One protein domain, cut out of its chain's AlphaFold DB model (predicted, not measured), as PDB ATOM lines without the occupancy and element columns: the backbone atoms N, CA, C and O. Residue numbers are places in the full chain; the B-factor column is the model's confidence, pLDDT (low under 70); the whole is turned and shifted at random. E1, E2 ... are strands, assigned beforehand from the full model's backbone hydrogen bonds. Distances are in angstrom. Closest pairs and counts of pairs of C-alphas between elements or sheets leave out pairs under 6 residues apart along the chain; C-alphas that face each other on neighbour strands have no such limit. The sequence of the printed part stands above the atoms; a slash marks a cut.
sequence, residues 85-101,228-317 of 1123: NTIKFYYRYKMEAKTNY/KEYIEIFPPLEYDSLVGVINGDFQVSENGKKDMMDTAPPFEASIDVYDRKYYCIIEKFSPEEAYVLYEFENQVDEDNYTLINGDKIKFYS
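This is residues 85 to 101 and 228 to 317 of the 1123 residues of the protein "Big-1 domain-containing protein" of Clostridioides difficile (UniProt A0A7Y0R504). An elongated, strongly twisted sheet is built along one long strand, E1, with bent E5 beside it on one side and E2 and E3 in turn along the other. A small sheet of E4, E8 and E6 sits loosely near its E3 end, with few C-alpha pairs between the two sheets. The 107 printed residues hold no named helix and eight named strands, E1 to E8 in chain order; the class is all strand. The large sheet is branched and antiparallel in its three pairs; the small one has the order E4, E8, E6, all antiparallel. The whole is only just compact, close to loose, with a radius of gyration of the C-alphas of 15.1 A, and spans 51 by 29 by 20 A.

Find C-alpha 87 at (54.793, 110.180, 210.793); from there E1 runs 42.4 A to Tyr 101 at (96.056, 107.000, 201.367). After the cut look for E2, residues 228 to 234, 20.2 A, then E3, residues 242 to 246, 13.6 A. E4 is residues 260 to 263. E5, residues 273 to 286, covers 35.9 A and bends by 66 degrees at residue 276. E6 is residues 293 to 296 and E7 residues 299 to 301. E8, residues 312 to 316, 13.4 A, ends at (58.338, 116.982, 204.995).

Begin at E1, which has three antiparallel neighbours in staggered pairing. E3, beside residues 87 to 91, and E2, beside residues 92 to 99, lie on one side of it, and E5 on the other side. Look at N 89 and O 244, 2.9 A, for E3; N 95 and O 232, 2.9 A, for E2; N 92 and O 281, 2.8 A, for E5. The closest C-alphas of E3 and E4 are those of Ile 246 and Met 260, 5.9 A apart; those of E5 and E6 are Cys 280 and Tyr 294, 7.8 A. In the small sheet E8 is the inner strand: N 262 and O 313 are 2.9 A apart towards E4, N 295 and O 314 2.9 A towards E6. E7 pairs with no named strand, but its residues 299 to 301 pair antiparallel with residues 305 to 306. E1 is apart from E4, E6, E7 and E8.

The two C-alphas farthest apart are those of Tyr 101 and Glu 254, 53.8 A. Residues 102 to 227 are not printed, and C-alphas 101 and 228 across this cut are 7.0 A apart. The link from E3 to E4, residues 247 to 259, is long. Mean pLDDT of the printed part is 71.3; 41 residues are under 70, among them 246 to 259.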
ATOM      1  N   ASN A  85      48.346 109.965 209.361       52.03
ATOM      2  CA  ASN A  85      48.033 111.267 209.961       52.03
ATOM      3  C   ASN A  85      49.211 111.880 210.732       52.03
ATOM      4  O   ASN A  85      49.291 113.097 210.837       52.03
ATOM      5  N   THR A  86      50.122 111.050 211.239       63.31
ATOM      6  CA  THR A  86      51.361 111.461 211.908       63.31
ATOM      7  C   THR A  86      52.447 110.476 211.506       63.31
ATOM      8  O   THR A  86      52.186 109.274 211.426       63.31
ATOM      9  N   ILE A  87      53.646 110.982 211.225       64.38
ATOM     10  CA  ILE A  87      54.793 110.180 210.793       64.38
ATOM     11  C   ILE A  87      55.937 110.469 211.756       64.38
ATOM     12  O   ILE A  87      56.556 111.530 211.693       64.38
ATOM     13  N   LYS A  88      56.209 109.527 212.659       76.88
ATOM     14  CA  LYS A  88      57.434 109.514 213.458       76.88
ATOM     15  C   LYS A  88      58.527 108.842 212.633       76.88
ATOM     16  O   LYS A  88      58.273 107.821 212.002       76.88
ATOM     17  N   PHE A  89      59.731 109.387 212.632       75.12
ATOM     18  CA  PHE A  89      60.851 108.850 211.865       75.12
ATOM     19  C   PHE A  89      62.150 108.952 212.653       75.12
ATOM     20  O   PHE A  89      62.252 109.726 213.601       75.12
ATOM     21  N   TYR A  90      63.123 108.128 212.286       84.94
ATOM     22  CA  TYR A  90      64.417 108.051 212.945       84.94
ATOM     23  C   TYR A  90      65.514 108.239 211.906       84.94
ATOM     24  O   TYR A  90      65.494 107.553 210.886       84.94
ATOM     25  N   TYR A  91      66.443 109.159 212.142       81.56
ATOM     26  CA  TYR A  91      67.411 109.600 211.144       81.56
ATOM     27  C   TYR A  91      68.806 109.854 211.727       81.56
ATOM     28  O   TYR A  91      69.009 109.929 212.942       81.56
ATOM     29  N   ARG A  92      69.780 109.963 210.827       87.81
ATOM     30  CA  ARG A  92      71.177 110.314 211.088       87.81
ATOM     31  C   ARG A  92      71.666 111.264 210.003       87.81
ATOM     32  O   ARG A  92      71.153 111.267 208.886       87.81
ATOM     33  N   TYR A  93      72.694 112.030 210.313       84.25
ATOM     34  CA  TYR A  93      73.477 112.773 209.340       84.25
ATOM     35  C   TYR A  93      74.654 111.920 208.872       84.25
ATOM     36  O   TYR A  93      75.228 111.164 209.658       84.25
ATOM     37  N   LYS A  94      75.025 112.045 207.599       85.56
ATOM     38  CA  LYS A  94      76.169 111.360 206.990       85.56
ATOM     39  C   LYS A  94      77.028 112.386 206.268       85.56
ATOM     40  O   LYS A  94      76.508 113.103 205.417       85.56
ATOM     41  N   MET A  95      78.325 112.413 206.546       83.94
ATOM     42  CA  MET A  95      79.292 113.050 205.661       83.94
ATOM     43  C   MET A  95      79.929 111.976 204.775       83.94
ATOM     44  O   MET A  95      80.454 110.985 205.281       83.94
ATOM     45  N   GLU A  96      79.902 112.182 203.462       83.69
ATOM     46  CA  GLU A  96      80.781 111.493 202.515       83.69
ATOM     47  C   GLU A  96      81.865 112.461 202.057       83.69
ATOM     48  O   GLU A  96      81.612 113.649 201.861       83.69
ATOM     49  N   ALA A  97      83.077 111.963 201.876       80.19
ATOM     50  CA  ALA A  97      84.206 112.737 201.394       80.19
ATOM     51  C   ALA A  97      85.252 111.804 200.766       80.19
ATOM     52  O   ALA A  97      85.071 110.586 200.703       80.19
ATOM     53  N   LYS A  98      86.377 112.365 200.327       78.62
ATOM     54  CA  LYS A  98      87.554 111.614 199.881       78.62
ATOM     55  C   LYS A  98      88.754 111.946 200.750       78.62
ATOM     56  O   LYS A  98      88.903 113.073 201.223       78.62
ATOM     57  N   THR A  99      89.638 110.969 200.910       78.12
ATOM     58  CA  THR A  99      90.953 111.173 201.514       78.12
ATOM     59  C   THR A  99      92.031 110.419 200.741       78.12
ATOM     60  O   THR A  99      91.757 109.425 200.057       78.12
ATOM     61  N   ASN A 100      93.262 110.912 200.831       74.56
ATOM     62  CA  ASN A 100      94.424 110.265 200.239       74.56
ATOM     63  C   ASN A 100      94.929 109.166 201.178       74.56
ATOM     64  O   ASN A 100      94.982 109.357 202.391       74.56
ATOM     65  N   TYR A 101      95.351 108.037 200.623       63.22
ATOM     66  CA  TYR A 101      96.056 107.000 201.367       63.22
ATOM     67  C   TYR A 101      97.223 106.456 200.549       63.22
ATOM     68  O   TYR A 101      97.241 106.537 199.318       63.22
ATOM     69  N   LYS A 228      90.570 107.160 198.526       69.94
ATOM     70  CA  LYS A 228      89.453 106.329 199.002       69.94
ATOM     71  C   LYS A 228      88.321 107.188 199.549       69.94
ATOM     72  O   LYS A 228      88.543 108.324 199.976       69.94
ATOM     73  N   GLU A 229      87.119 106.625 199.539       73.50
ATOM     74  CA  GLU A 229      85.961 107.222 200.198       73.50
ATOM     75  C   GLU A 229      86.173 107.271 201.715       73.50
ATOM     76  O   GLU A 229      86.712 106.346 202.330       73.50
ATOM     77  N   TYR A 230      85.742 108.377 202.307       73.75
ATOM     78  CA  TYR A 230      85.685 108.620 203.739       73.75
ATOM     79  C   TYR A 230      84.220 108.844 204.113       73.75
ATOM     80  O   TYR A 230      83.541 109.652 203.478       73.75
ATOM     81  N   ILE A 231      83.725 108.116 205.113       77.19
ATOM     82  CA  ILE A 231      82.326 108.180 205.546       77.19
ATOM     83  C   ILE A 231      82.283 108.357 207.061       77.19
ATOM     84  O   ILE A 231      82.887 107.579 207.796       77.19
ATOM     85  N   GLU A 232      81.516 109.344 207.512       77.75
ATOM     86  CA  GLU A 232      81.268 109.639 208.923       77.75
ATOM     87  C   GLU A 232      79.753 109.755 209.159       77.75
ATOM     88  O   GLU A 232      79.027 110.248 208.292       77.75
ATOM     89  N   ILE A 233      79.249 109.268 210.298       77.31
ATOM     90  CA  ILE A 233      77.806 109.201 210.597       77.31
ATOM     91  C   ILE A 233      77.542 109.741 212.005       77.31
ATOM     92  O   ILE A 233      78.175 109.301 212.964       77.31
ATOM     93  N   PHE A 234      76.565 110.642 212.131       73.88
ATOM     94  CA  PHE A 234      76.132 111.217 213.402       73.88
ATOM     95  C   PHE A 234      74.614 111.048 213.632       73.88
ATOM     96  O   PHE A 234      73.827 111.456 212.777       73.88
ATOM     97  N   PRO A 235      74.163 110.564 214.805       65.56
ATOM     98  CA  PRO A 235      74.956 109.907 215.841       65.56
ATOM     99  C   PRO A 235      75.618 108.629 215.295       65.56
ATOM    100  O   PRO A 235      75.064 108.033 214.366       65.56
ATOM    101  N   PRO A 236      76.755 108.169 215.845       67.25
ATOM    102  CA  PRO A 236      77.383 106.920 215.411       67.25
ATOM    103  C   PRO A 236      76.428 105.725 215.535       67.25
ATOM    104  O   PRO A 236      75.530 105.740 216.376       67.25
ATOM    105  N   LEU A 237      76.625 104.680 214.724       62.81
ATOM    106  CA  LEU A 237      75.709 103.525 214.613       62.81
ATOM    107  C   LEU A 237      75.436 102.786 215.941       62.81
ATOM    108  O   LEU A 237      74.428 102.097 216.056       62.81
ATOM    109  N   GLU A 238      76.318 102.937 216.930       55.81
ATOM    110  CA  GLU A 238      76.200 102.363 218.279       55.81
ATOM    111  C   GLU A 238      75.198 103.113 219.183       55.81
ATOM    112  O   GLU A 238      74.752 102.573 220.193       55.81
ATOM    113  N   TYR A 239      74.828 104.345 218.819       58.34
ATOM    114  CA  TYR A 239      73.854 105.179 219.525       58.34
ATOM    115  C   TYR A 239      72.493 105.157 218.821       58.34
ATOM    116  O   TYR A 239      72.412 104.973 217.603       58.34
ATOM    117  N   ASP A 240      71.420 105.419 219.569       66.31
ATOM    118  CA  ASP A 240      70.088 105.624 218.992       66.31
ATOM    119  C   ASP A 240      70.091 106.755 217.949       66.31
ATOM    120  O   ASP A 240      70.742 107.790 218.113       66.31
ATOM    121  N   SER A 241      69.350 106.555 216.857       79.44
ATOM    122  CA  SER A 241      69.140 107.577 215.830       79.44
ATOM    123  C   SER A 241      68.299 108.744 216.356       79.44
ATOM    124  O   SER A 241      67.441 108.574 217.226       79.44
ATOM    125  N   LEU A 242      68.508 109.931 215.778       80.69
ATOM    126  CA  LEU A 242      67.704 111.123 216.060       80.69
ATOM    127  C   LEU A 242      66.244 110.861 215.703       80.69
ATOM    128  O   LEU A 242      65.964 110.107 214.774       80.69
ATOM    129  N   VAL A 243      65.310 111.480 216.422       81.38
ATOM    130  CA  VAL A 243      63.876 111.199 216.285       81.38
ATOM    131  C   VAL A 243      63.137 112.438 215.804       81.38
ATOM    132  O   VAL A 243      63.091 113.445 216.503       81.38
ATOM    133  N   GLY A 244      62.513 112.335 214.635       76.56
ATOM    134  CA  GLY A 244      61.680 113.374 214.046       76.56
ATOM    135  C   GLY A 244      60.198 113.009 214.022       76.56
ATOM    136  O   GLY A 244      59.824 111.834 214.095       76.56
ATOM    137  N   VAL A 245      59.330 114.021 213.921       73.75
ATOM    138  CA  VAL A 245      57.877 113.841 213.773       73.75
ATOM    139  C   VAL A 245      57.306 114.875 212.802       73.75
ATOM    140  O   VAL A 245      57.415 116.076 213.028       73.75
ATOM    141  N   ILE A 246      56.628 114.397 211.758       69.50
ATOM    142  CA  ILE A 246      55.851 115.197 210.801       69.50
ATOM    143  C   ILE A 246      54.356 115.003 211.070       69.50
ATOM    144  O   ILE A 246      53.910 113.906 211.421       69.50
ATOM    145  N   ASN A 247      53.576 116.077 210.901       60.09
ATOM    146  CA  ASN A 247      52.137 116.121 211.205       60.09
ATOM    147  C   ASN A 247      51.804 115.742 212.674       60.09
ATOM    148  O   ASN A 247      50.806 115.077 212.953       60.09
ATOM    149  N   GLY A 248      52.661 116.162 213.615       52.72
ATOM    150  CA  GLY A 248      52.475 116.032 215.070       52.72
ATOM    151  C   GLY A 248      51.851 117.272 215.734       52.72
ATOM    152  O   GLY A 248      51.685 118.323 215.112       52.72
ATOM    153  N   ASP A 249      51.481 117.176 217.012       47.38
ATOM    154  CA  ASP A 249      50.442 118.044 217.590       47.38
ATOM    155  C   ASP A 249      50.910 119.345 218.285       47.38
ATOM    156  O   ASP A 249      50.512 119.650 219.403       47.38
ATOM    157  N   PHE A 250      51.717 120.171 217.603       41.97
ATOM    158  CA  PHE A 250      51.907 121.586 217.980       41.97
ATOM    159  C   PHE A 250      51.782 122.519 216.763       41.97
ATOM    160  O   PHE A 250      52.321 122.214 215.708       41.97
ATOM    161  N   GLN A 251      50.982 123.588 216.908       40.66
ATOM    162  CA  GLN A 251      50.613 124.656 215.943       40.66
ATOM    163  C   GLN A 251      50.133 124.252 214.527       40.66
ATOM    164  O   GLN A 251      50.749 123.470 213.817       40.66
ATOM    165  N   VAL A 252      48.993 124.803 214.096       35.03
ATOM    166  CA  VAL A 252      48.348 124.508 212.800       35.03
ATOM    167  C   VAL A 252      48.764 125.543 211.751       35.03
ATOM    168  O   VAL A 252      48.595 126.737 211.977       35.03
ATOM    169  N   SER A 253      49.254 125.087 210.593       42.16
ATOM    170  CA  SER A 253      49.373 125.908 209.379       42.16
ATOM    171  C   SER A 253      48.066 125.844 208.574       42.16
ATOM    172  O   SER A 253      47.372 124.824 208.601       42.16
ATOM    173  N   GLU A 254      47.724 126.898 207.826       39.62
ATOM    174  CA  GLU A 254      46.437 127.004 207.103       39.62
ATOM    175  C   GLU A 254      46.201 125.900 206.047       39.62
ATOM    176  O   GLU A 254      45.066 125.685 205.629       39.62
ATOM    177  N   ASN A 255      47.247 125.154 205.665       45.12
ATOM    178  CA  ASN A 255      47.196 124.087 204.658       45.12
ATOM    179  C   ASN A 255      47.275 122.657 205.240       45.12
ATOM    180  O   ASN A 255      47.319 121.692 204.479       45.12
ATOM    181  N   GLY A 256      47.318 122.490 206.568       48.22
ATOM    182  CA  GLY A 256      47.212 121.176 207.225       48.22
ATOM    183  C   GLY A 256      48.426 120.237 207.113       48.22
ATOM    184  O   GLY A 256      48.354 119.120 207.619       48.22
ATOM    185  N   LYS A 257      49.537 120.672 206.504       52.41
ATOM    186  CA  LYS A 257      50.847 119.998 206.581       52.41
ATOM    187  C   LYS A 257      51.716 120.658 207.653       52.41
ATOM    188  O   LYS A 257      51.738 121.890 207.753       52.41
ATOM    189  N   LYS A 258      52.440 119.851 208.432       62.94
ATOM    190  CA  LYS A 258      53.450 120.322 209.391       62.94
ATOM    191  C   LYS A 258      54.780 119.633 209.134       62.94
ATOM    192  O   LYS A 258      54.998 118.498 209.565       62.94
ATOM    193  N   ASP A 259      55.636 120.365 208.444       68.69
ATOM    194  CA  ASP A 259      57.011 119.988 208.161       68.69
ATOM    195  C   ASP A 259      57.867 120.203 209.423       68.69
ATOM    196  O   ASP A 259      57.613 121.120 210.208       68.69
ATOM    197  N   MET A 260      58.876 119.362 209.623       78.81
ATOM    198  CA  MET A 260      59.860 119.497 210.695       78.81
ATOM    199  C   MET A 260      61.092 120.241 210.171       78.81
ATOM    200  O   MET A 260      61.516 120.030 209.040       78.81
ATOM    201  N   MET A 261      61.684 121.092 211.003       79.75
ATOM    202  CA  MET A 261      62.966 121.745 210.736       79.75
ATOM    203  C   MET A 261      63.990 121.238 211.749       79.75
ATOM    204  O   MET A 261      63.667 121.135 212.933       79.75
ATOM    205  N   ASP A 262      65.206 120.961 211.295       82.50
ATOM    206  CA  ASP A 262      66.356 120.631 212.138       82.50
ATOM    207  C   ASP A 262      67.617 121.336 211.602       82.50
ATOM    208  O   ASP A 262      67.606 121.946 210.530       82.50
ATOM    209  N   THR A 263      68.705 121.308 212.365       82.81
ATOM    210  CA  THR A 263      70.018 121.815 211.942       82.81
ATOM    211  C   THR A 263      71.026 120.683 212.023       82.81
ATOM    212  O   THR A 263      71.151 120.043 213.067       82.81
ATOM    213  N   ALA A 264      71.750 120.435 210.932       78.69
ATOM    214  CA  ALA A 264      72.790 119.422 210.936       78.69
ATOM    215  C   ALA A 264      73.858 119.766 211.997       78.69
ATOM    216  O   ALA A 264      74.212 120.935 212.173       78.69
ATOM    217  N   PRO A 265      74.396 118.776 212.720       76.19
ATOM    218  CA  PRO A 265      75.539 118.989 213.590       76.19
ATOM    219  C   PRO A 265      76.809 119.163 212.742       76.19
ATOM    220  O   PRO A 265      76.923 118.559 211.670       76.19
ATOM    221  N   PRO A 266      77.779 119.972 213.196       74.31
ATOM    222  CA  PRO A 266      79.040 120.134 212.493       74.31
ATOM    223  C   PRO A 266      79.896 118.865 212.610       74.31
ATOM    224  O   PRO A 266      80.171 118.392 213.710       74.31
ATOM    225  N   PHE A 267      80.370 118.347 211.478       71.19
ATOM    226  CA  PHE A 267      81.366 117.272 211.430       71.19
ATOM    227  C   PHE A 267      82.782 117.849 211.594       71.19
ATOM    228  O   PHE A 267      83.175 118.740 210.830       71.19
ATOM    229  N   GLU A 268      83.566 117.333 212.546       61.66
ATOM    230  CA  GLU A 268      84.940 117.778 212.855       61.66
ATOM    231  C   GLU A 268      86.018 117.001 212.063       61.66
ATOM    232  O   GLU A 268      87.063 116.616 212.585       61.66
ATOM    233  N   ALA A 269      85.781 116.767 210.769       53.50
ATOM    234  CA  ALA A 269      86.692 115.991 209.926       53.50
ATOM    235  C   ALA A 269      88.052 116.684 209.683       53.50
ATOM    236  O   ALA A 269      88.116 117.896 209.434       53.50
ATOM    237  N   SER A 270      89.125 115.881 209.676       53.50
ATOM    238  CA  SER A 270      90.527 116.320 209.590       53.50
ATOM    239  C   SER A 270      90.863 117.137 208.331       53.50
ATOM    240  O   SER A 270      90.108 117.184 207.359       53.50
ATOM    241  N   ILE A 271      92.023 117.802 208.344       50.66
ATOM    242  CA  ILE A 271      92.468 118.707 207.267       50.66
ATOM    243  C   ILE A 271      92.612 117.991 205.907       50.66
ATOM    244  O   ILE A 271      92.392 118.614 204.871       50.66
ATOM    245  N   ASP A 272      92.883 116.683 205.898       61.25
ATOM    246  CA  ASP A 272      93.188 115.891 204.694       61.25
ATOM    247  C   ASP A 272      91.951 115.234 204.037       61.25
ATOM    248  O   ASP A 272      92.053 114.219 203.337       61.25
ATOM    249  N   VAL A 273      90.764 115.805 204.276       69.75
ATOM    250  CA  VAL A 273      89.463 115.304 203.799       69.75
ATOM    251  C   VAL A 273      88.760 116.359 202.935       69.75
ATOM    252  O   VAL A 273      88.374 117.424 203.432       69.75
ATOM    253  N   TYR A 274      88.569 116.048 201.649       75.31
ATOM    254  CA  TYR A 274      88.054 116.940 200.594       75.31
ATOM    255  C   TYR A 274      86.827 116.344 199.870       75.31
ATOM    256  O   TYR A 274      86.430 115.216 200.146       75.31
ATOM    257  N   ASP A 275      86.185 117.113 198.979       82.25
ATOM    258  CA  ASP A 275      84.900 116.775 198.328       82.25
ATOM    259  C   ASP A 275      83.763 116.430 199.321       82.25
ATOM    260  O   ASP A 275      82.960 115.531 199.076       82.25
ATOM    261  N   ARG A 276      83.700 117.134 200.462       83.06
ATOM    262  CA  ARG A 276      82.742 116.867 201.553       83.06
ATOM    263  C   ARG A 276      81.294 117.123 201.118       83.06
ATOM    264  O   ARG A 276      80.946 118.262 200.816       83.06
ATOM    265  N   LYS A 277      80.451 116.091 201.163       86.38
ATOM    266  CA  LYS A 277      78.999 116.139 200.945       86.38
ATOM    267  C   LYS A 277      78.266 115.687 202.204       86.38
ATOM    268  O   LYS A 277      78.596 114.644 202.767       86.38
ATOM    269  N   TYR A 278      77.256 116.445 202.619       84.69
ATOM    270  CA  TYR A 278      76.454 116.162 203.806       84.69
ATOM    271  C   TYR A 278      75.038 115.736 203.410       84.69
ATOM    272  O   TYR A 278      74.338 116.464 202.706       84.69
ATOM    273  N   TYR A 279      74.622 114.568 203.891       84.88
ATOM    274  CA  TYR A 279      73.331 113.935 203.621       84.88
ATOM    275  C   TYR A 279      72.583 113.650 204.925       84.88
ATOM    276  O   TYR A 279      73.174 113.608 206.010       84.88
ATOM    277  N   CYS A 280      71.296 113.330 204.804       84.12
ATOM    278  CA  CYS A 280      70.536 112.671 205.858       84.12
ATOM    279  C   CYS A 280      70.166 111.228 205.458       84.12
ATOM    280  O   CYS A 280      69.664 110.967 204.365       84.12
ATOM    281  N   ILE A 281      70.417 110.274 206.354       84.06
ATOM    282  CA  ILE A 281      69.940 108.891 206.257       84.06
ATOM    283  C   ILE A 281      68.710 108.775 207.151       84.06
ATOM    284  O   ILE A 281      68.796 109.091 208.335       84.06
ATOM    285  N   ILE A 282      67.594 108.266 206.630       81.81
ATOM    286  CA  ILE A 282      66.428 107.925 207.453       81.81
ATOM    287  C   ILE A 282      66.346 106.399 207.578       81.81
ATOM    288  O   ILE A 282      66.353 105.689 206.576       81.81
ATOM    289  N   GLU A 283      66.323 105.897 208.812       77.38
ATOM    290  CA  GLU A 283      66.531 104.480 209.140       77.38
ATOM    291  C   GLU A 283      65.227 103.705 209.359       77.38
ATOM    292  O   GLU A 283      65.116 102.552 208.952       77.38
ATOM    293  N   LYS A 284      64.241 104.313 210.032       78.06
ATOM    294  CA  LYS A 284      62.944 103.678 210.329       78.06
ATOM    295  C   LYS A 284      61.834 104.711 210.499       78.06
ATOM    296  O   LYS A 284      62.069 105.828 210.961       78.06
ATOM    297  N   PHE A 285      60.613 104.295 210.183       78.38
ATOM    298  CA  PHE A 285      59.394 105.095 210.267       78.38
ATOM    299  C   PHE A 285      58.362 104.404 211.159       78.38
ATOM    300  O   PHE A 285      58.343 103.182 211.281       78.38
ATOM    301  N   SER A 286      57.490 105.188 211.782       64.50
ATOM    302  CA  SER A 286      56.288 104.706 212.446       64.50
ATOM    303  C   SER A 286      55.127 105.638 212.091       64.50
ATOM    304  O   SER A 286      55.185 106.830 212.418       64.50
ATOM    305  N   PRO A 287      54.075 105.129 211.430       53.59
ATOM    306  CA  PRO A 287      53.918 103.756 210.921       53.59
ATOM    307  C   PRO A 287      54.892 103.413 209.772       53.59
ATOM    308  O   PRO A 287      55.405 104.301 209.098       53.59
ATOM    309  N   GLU A 288      55.172 102.121 209.582       59.41
ATOM    310  CA  GLU A 288      56.330 101.632 208.806       59.41
ATOM    311  C   GLU A 288      56.282 101.933 207.299       59.41
ATOM    312  O   GLU A 288      57.330 102.104 206.686       59.41
ATOM    313  N   GLU A 289      55.095 102.042 206.692       55.78
ATOM    314  CA  GLU A 289      54.948 102.319 205.249       55.78
ATOM    315  C   GLU A 289      54.974 103.832 204.931       55.78
ATOM    316  O   GLU A 289      54.661 104.254 203.813       55.78
ATOM    317  N   ALA A 290      55.253 104.677 205.931       60.25
ATOM    318  CA  ALA A 290      55.332 106.121 205.767       60.25
ATOM    319  C   ALA A 290      56.650 106.538 205.097       60.25
ATOM    320  O   ALA A 290      57.671 105.874 205.236       60.25
ATOM    321  N   TYR A 291      56.639 107.687 204.418       65.31
ATOM    322  CA  TYR A 291      57.841 108.285 203.840       65.31
ATOM    323  C   TYR A 291      58.016 109.729 204.301       65.31
ATOM    324  O   TYR A 291      57.039 110.453 204.522       65.31
ATOM    325  N   VAL A 292      59.274 110.142 204.406       70.88
ATOM    326  CA  VAL A 292      59.693 111.515 204.686       70.88
ATOM    327  C   VAL A 292      60.709 111.907 203.628       70.88
ATOM    328  O   VAL A 292      61.670 111.182 203.383       70.88
ATOM    329  N   LEU A 293      60.463 113.048 203.001       74.50
ATOM    330  CA  LEU A 293      61.411 113.753 202.154       74.50
ATOM    331  C   LEU A 293      62.172 114.757 203.014       74.50
ATOM    332  O   LEU A 293      61.668 115.202 204.049       74.50
ATOM    333  N   TYR A 294      63.365 115.133 202.575       82.94
ATOM    334  CA  TYR A 294      64.106 116.213 203.198       82.94
ATOM    335  C   TYR A 294      64.798 117.091 202.157       82.94
ATOM    336  O   TYR A 294      65.107 116.636 201.061       82.94
ATOM    337  N   GLU A 295      65.016 118.349 202.520       84.00
ATOM    338  CA  GLU A 295      65.598 119.396 201.680       84.00
ATOM    339  C   GLU A 295      66.520 120.249 202.561       84.00
ATOM    340  O   GLU A 295      66.119 120.675 203.646       84.00
ATOM    341  N   PHE A 296      67.765 120.463 202.137       84.12
ATOM    342  CA  PHE A 296      68.697 121.348 202.841       84.12
ATOM    343  C   PHE A 296      68.471 122.805 202.416       84.12
ATOM    344  O   PHE A 296      68.208 123.074 201.247       84.12
ATOM    345  N   GLU A 297      68.618 123.757 203.341       84.56
ATOM    346  CA  GLU A 297      68.429 125.190 203.052       84.56
ATOM    347  C   GLU A 297      69.422 125.703 201.991       84.56
ATOM    348  O   GLU A 297      69.083 126.606 201.228       84.56
ATOM    349  N   ASN A 298      70.608 125.087 201.886       82.56
ATOM    350  CA  ASN A 298      71.596 125.343 200.836       82.56
ATOM    351  C   ASN A 298      71.906 124.070 200.017       82.56
ATOM    352  O   ASN A 298      73.069 123.711 199.810       82.56
ATOM    353  N   GLN A 299      70.861 123.376 199.550       77.44
ATOM    354  CA  GLN A 299      70.979 122.231 198.637       77.44
ATOM    355  C   GLN A 299      71.731 122.593 197.341       77.44
ATOM    356  O   GLN A 299      71.524 123.661 196.763       77.44
ATOM    357  N   VAL A 300      72.607 121.689 196.881       73.25
ATOM    358  CA  VAL A 300      73.507 121.941 195.734       73.25
ATOM    359  C   VAL A 300      73.031 121.301 194.424       73.25
ATOM    360  O   VAL A 300      73.157 121.934 193.382       73.25
ATOM    361  N   ASP A 301      72.437 120.106 194.477       65.19
ATOM    362  CA  ASP A 301      71.842 119.385 193.335       65.19
ATOM    363  C   ASP A 301      70.586 118.607 193.785       65.19
ATOM    364  O   ASP A 301      70.325 118.484 194.982       65.19
ATOM    365  N   GLU A 302      69.838 118.016 192.844       58.44
ATOM    366  CA  GLU A 302      68.624 117.205 193.095       58.44
ATOM    367  C   GLU A 302      68.851 115.952 193.984       58.44
ATOM    368  O   GLU A 302      67.889 115.379 194.489       58.44
ATOM    369  N   ASP A 303      70.103 115.565 194.259       57.50
ATOM    370  CA  ASP A 303      70.491 114.388 195.066       57.50
ATOM    371  C   ASP A 303      70.377 114.581 196.605       57.50
ATOM    372  O   ASP A 303      70.977 113.833 197.377       57.50
ATOM    373  N   ASN A 304      69.628 115.588 197.074       70.50
ATOM    374  CA  ASN A 304      69.351 115.876 198.495       70.50
ATOM    375  C   ASN A 304      70.599 115.945 199.405       70.50
ATOM    376  O   ASN A 304      70.653 115.326 200.467       70.50
ATOM    377  N   TYR A 305      71.601 116.737 199.016       81.94
ATOM    378  CA  TYR A 305      72.787 116.993 199.841       81.94
ATOM    379  C   TYR A 305      73.176 118.475 199.870       81.94
ATOM    380  O   TYR A 305      72.837 119.253 198.973       81.94
ATOM    381  N   THR A 306      73.927 118.852 200.903       83.81
ATOM    382  CA  THR A 306      74.543 120.179 201.056       83.81
ATOM    383  C   THR A 306      76.066 120.060 201.115       83.81
ATOM    384  O   THR A 306      76.618 119.016 201.472       83.81
ATOM    385  N   LEU A 307      76.761 121.140 200.754       83.56
ATOM    386  CA  LEU A 307      78.208 121.298 200.963       83.56
ATOM    387  C   LEU A 307      78.516 122.136 202.220       83.56
ATOM    388  O   LEU A 307      79.682 122.321 202.573       83.56
ATOM    389  N   ILE A 308      77.488 122.665 202.894       81.94
ATOM    390  CA  ILE A 308      77.640 123.520 204.070       81.94
ATOM    391  C   ILE A 308      77.587 122.655 205.333       81.94
ATOM    392  O   ILE A 308      76.574 122.040 205.656       81.94
ATOM    393  N   ASN A 309      78.700 122.612 206.066       81.06
ATOM    394  CA  ASN A 309      78.768 121.903 207.341       81.06
ATOM    395  C   ASN A 309      77.864 122.605 208.369       81.06
ATOM    396  O   ASN A 309      78.042 123.795 208.628       81.06
ATOM    397  N   GLY A 310      76.913 121.874 208.948       78.62
ATOM    398  CA  GLY A 310      75.933 122.425 209.888       78.62
ATOM    399  C   GLY A 310      74.767 123.207 209.261       78.62
ATOM    400  O   GLY A 310      74.176 124.056 209.925       78.62
ATOM    401  N   ASP A 311      74.451 122.965 207.985       85.44
ATOM    402  CA  ASP A 311      73.295 123.562 207.298       85.44
ATOM    403  C   ASP A 311      71.947 123.171 207.937       85.44
ATOM    404  O   ASP A 311      71.829 122.138 208.607       85.44
ATOM    405  N   LYS A 312      70.893 123.961 207.693       84.62
ATOM    406  CA  LYS A 312      69.538 123.577 208.115       84.62
ATOM    407  C   LYS A 312      68.920 122.588 207.139       84.62
ATOM    408  O   LYS A 312      69.157 122.647 205.935       84.62
ATOM    409  N   ILE A 313      68.069 121.719 207.668       85.56
ATOM    410  CA  ILE A 313      67.349 120.695 206.919       85.56
ATOM    411  C   ILE A 313      65.858 120.751 207.256       85.56
ATOM    412  O   ILE A 313      65.444 120.857 208.414       85.56
ATOM    413  N   LYS A 314      65.036 120.684 206.216       84.62
ATOM    414  CA  LYS A 314      63.582 120.645 206.283       84.62
ATOM    415  C   LYS A 314      63.109 119.239 205.946       84.62
ATOM    416  O   LYS A 314      63.279 118.799 204.817       84.62
ATOM    417  N   PHE A 315      62.446 118.571 206.880       82.56
ATOM    418  CA  PHE A 315      61.794 117.279 206.680       82.56
ATOM    419  C   PHE A 315      60.292 117.467 206.426       82.56
ATOM    420  O   PHE A 315      59.602 118.121 207.207       82.56
ATOM    421  N   TYR A 316      59.752 116.866 205.369       75.12
ATOM    422  CA  TYR A 316      58.338 116.982 204.995       75.12
ATOM    423  C   TYR A 316      57.779 115.667 204.437       75.12
ATOM    424  O   TYR A 316      58.516 114.735 204.126       75.12
ATOM    425  N   SER A 317      56.454 115.549 204.328       66.94
ATOM    426  CA  SER A 317      55.821 114.377 203.710       66.94
ATOM    427  C   SER A 317      54.601 114.777 202.892       66.94
ATOM    428  O   SER A 317      53.628 115.333 203.407       66.94
TER     429      SER A 317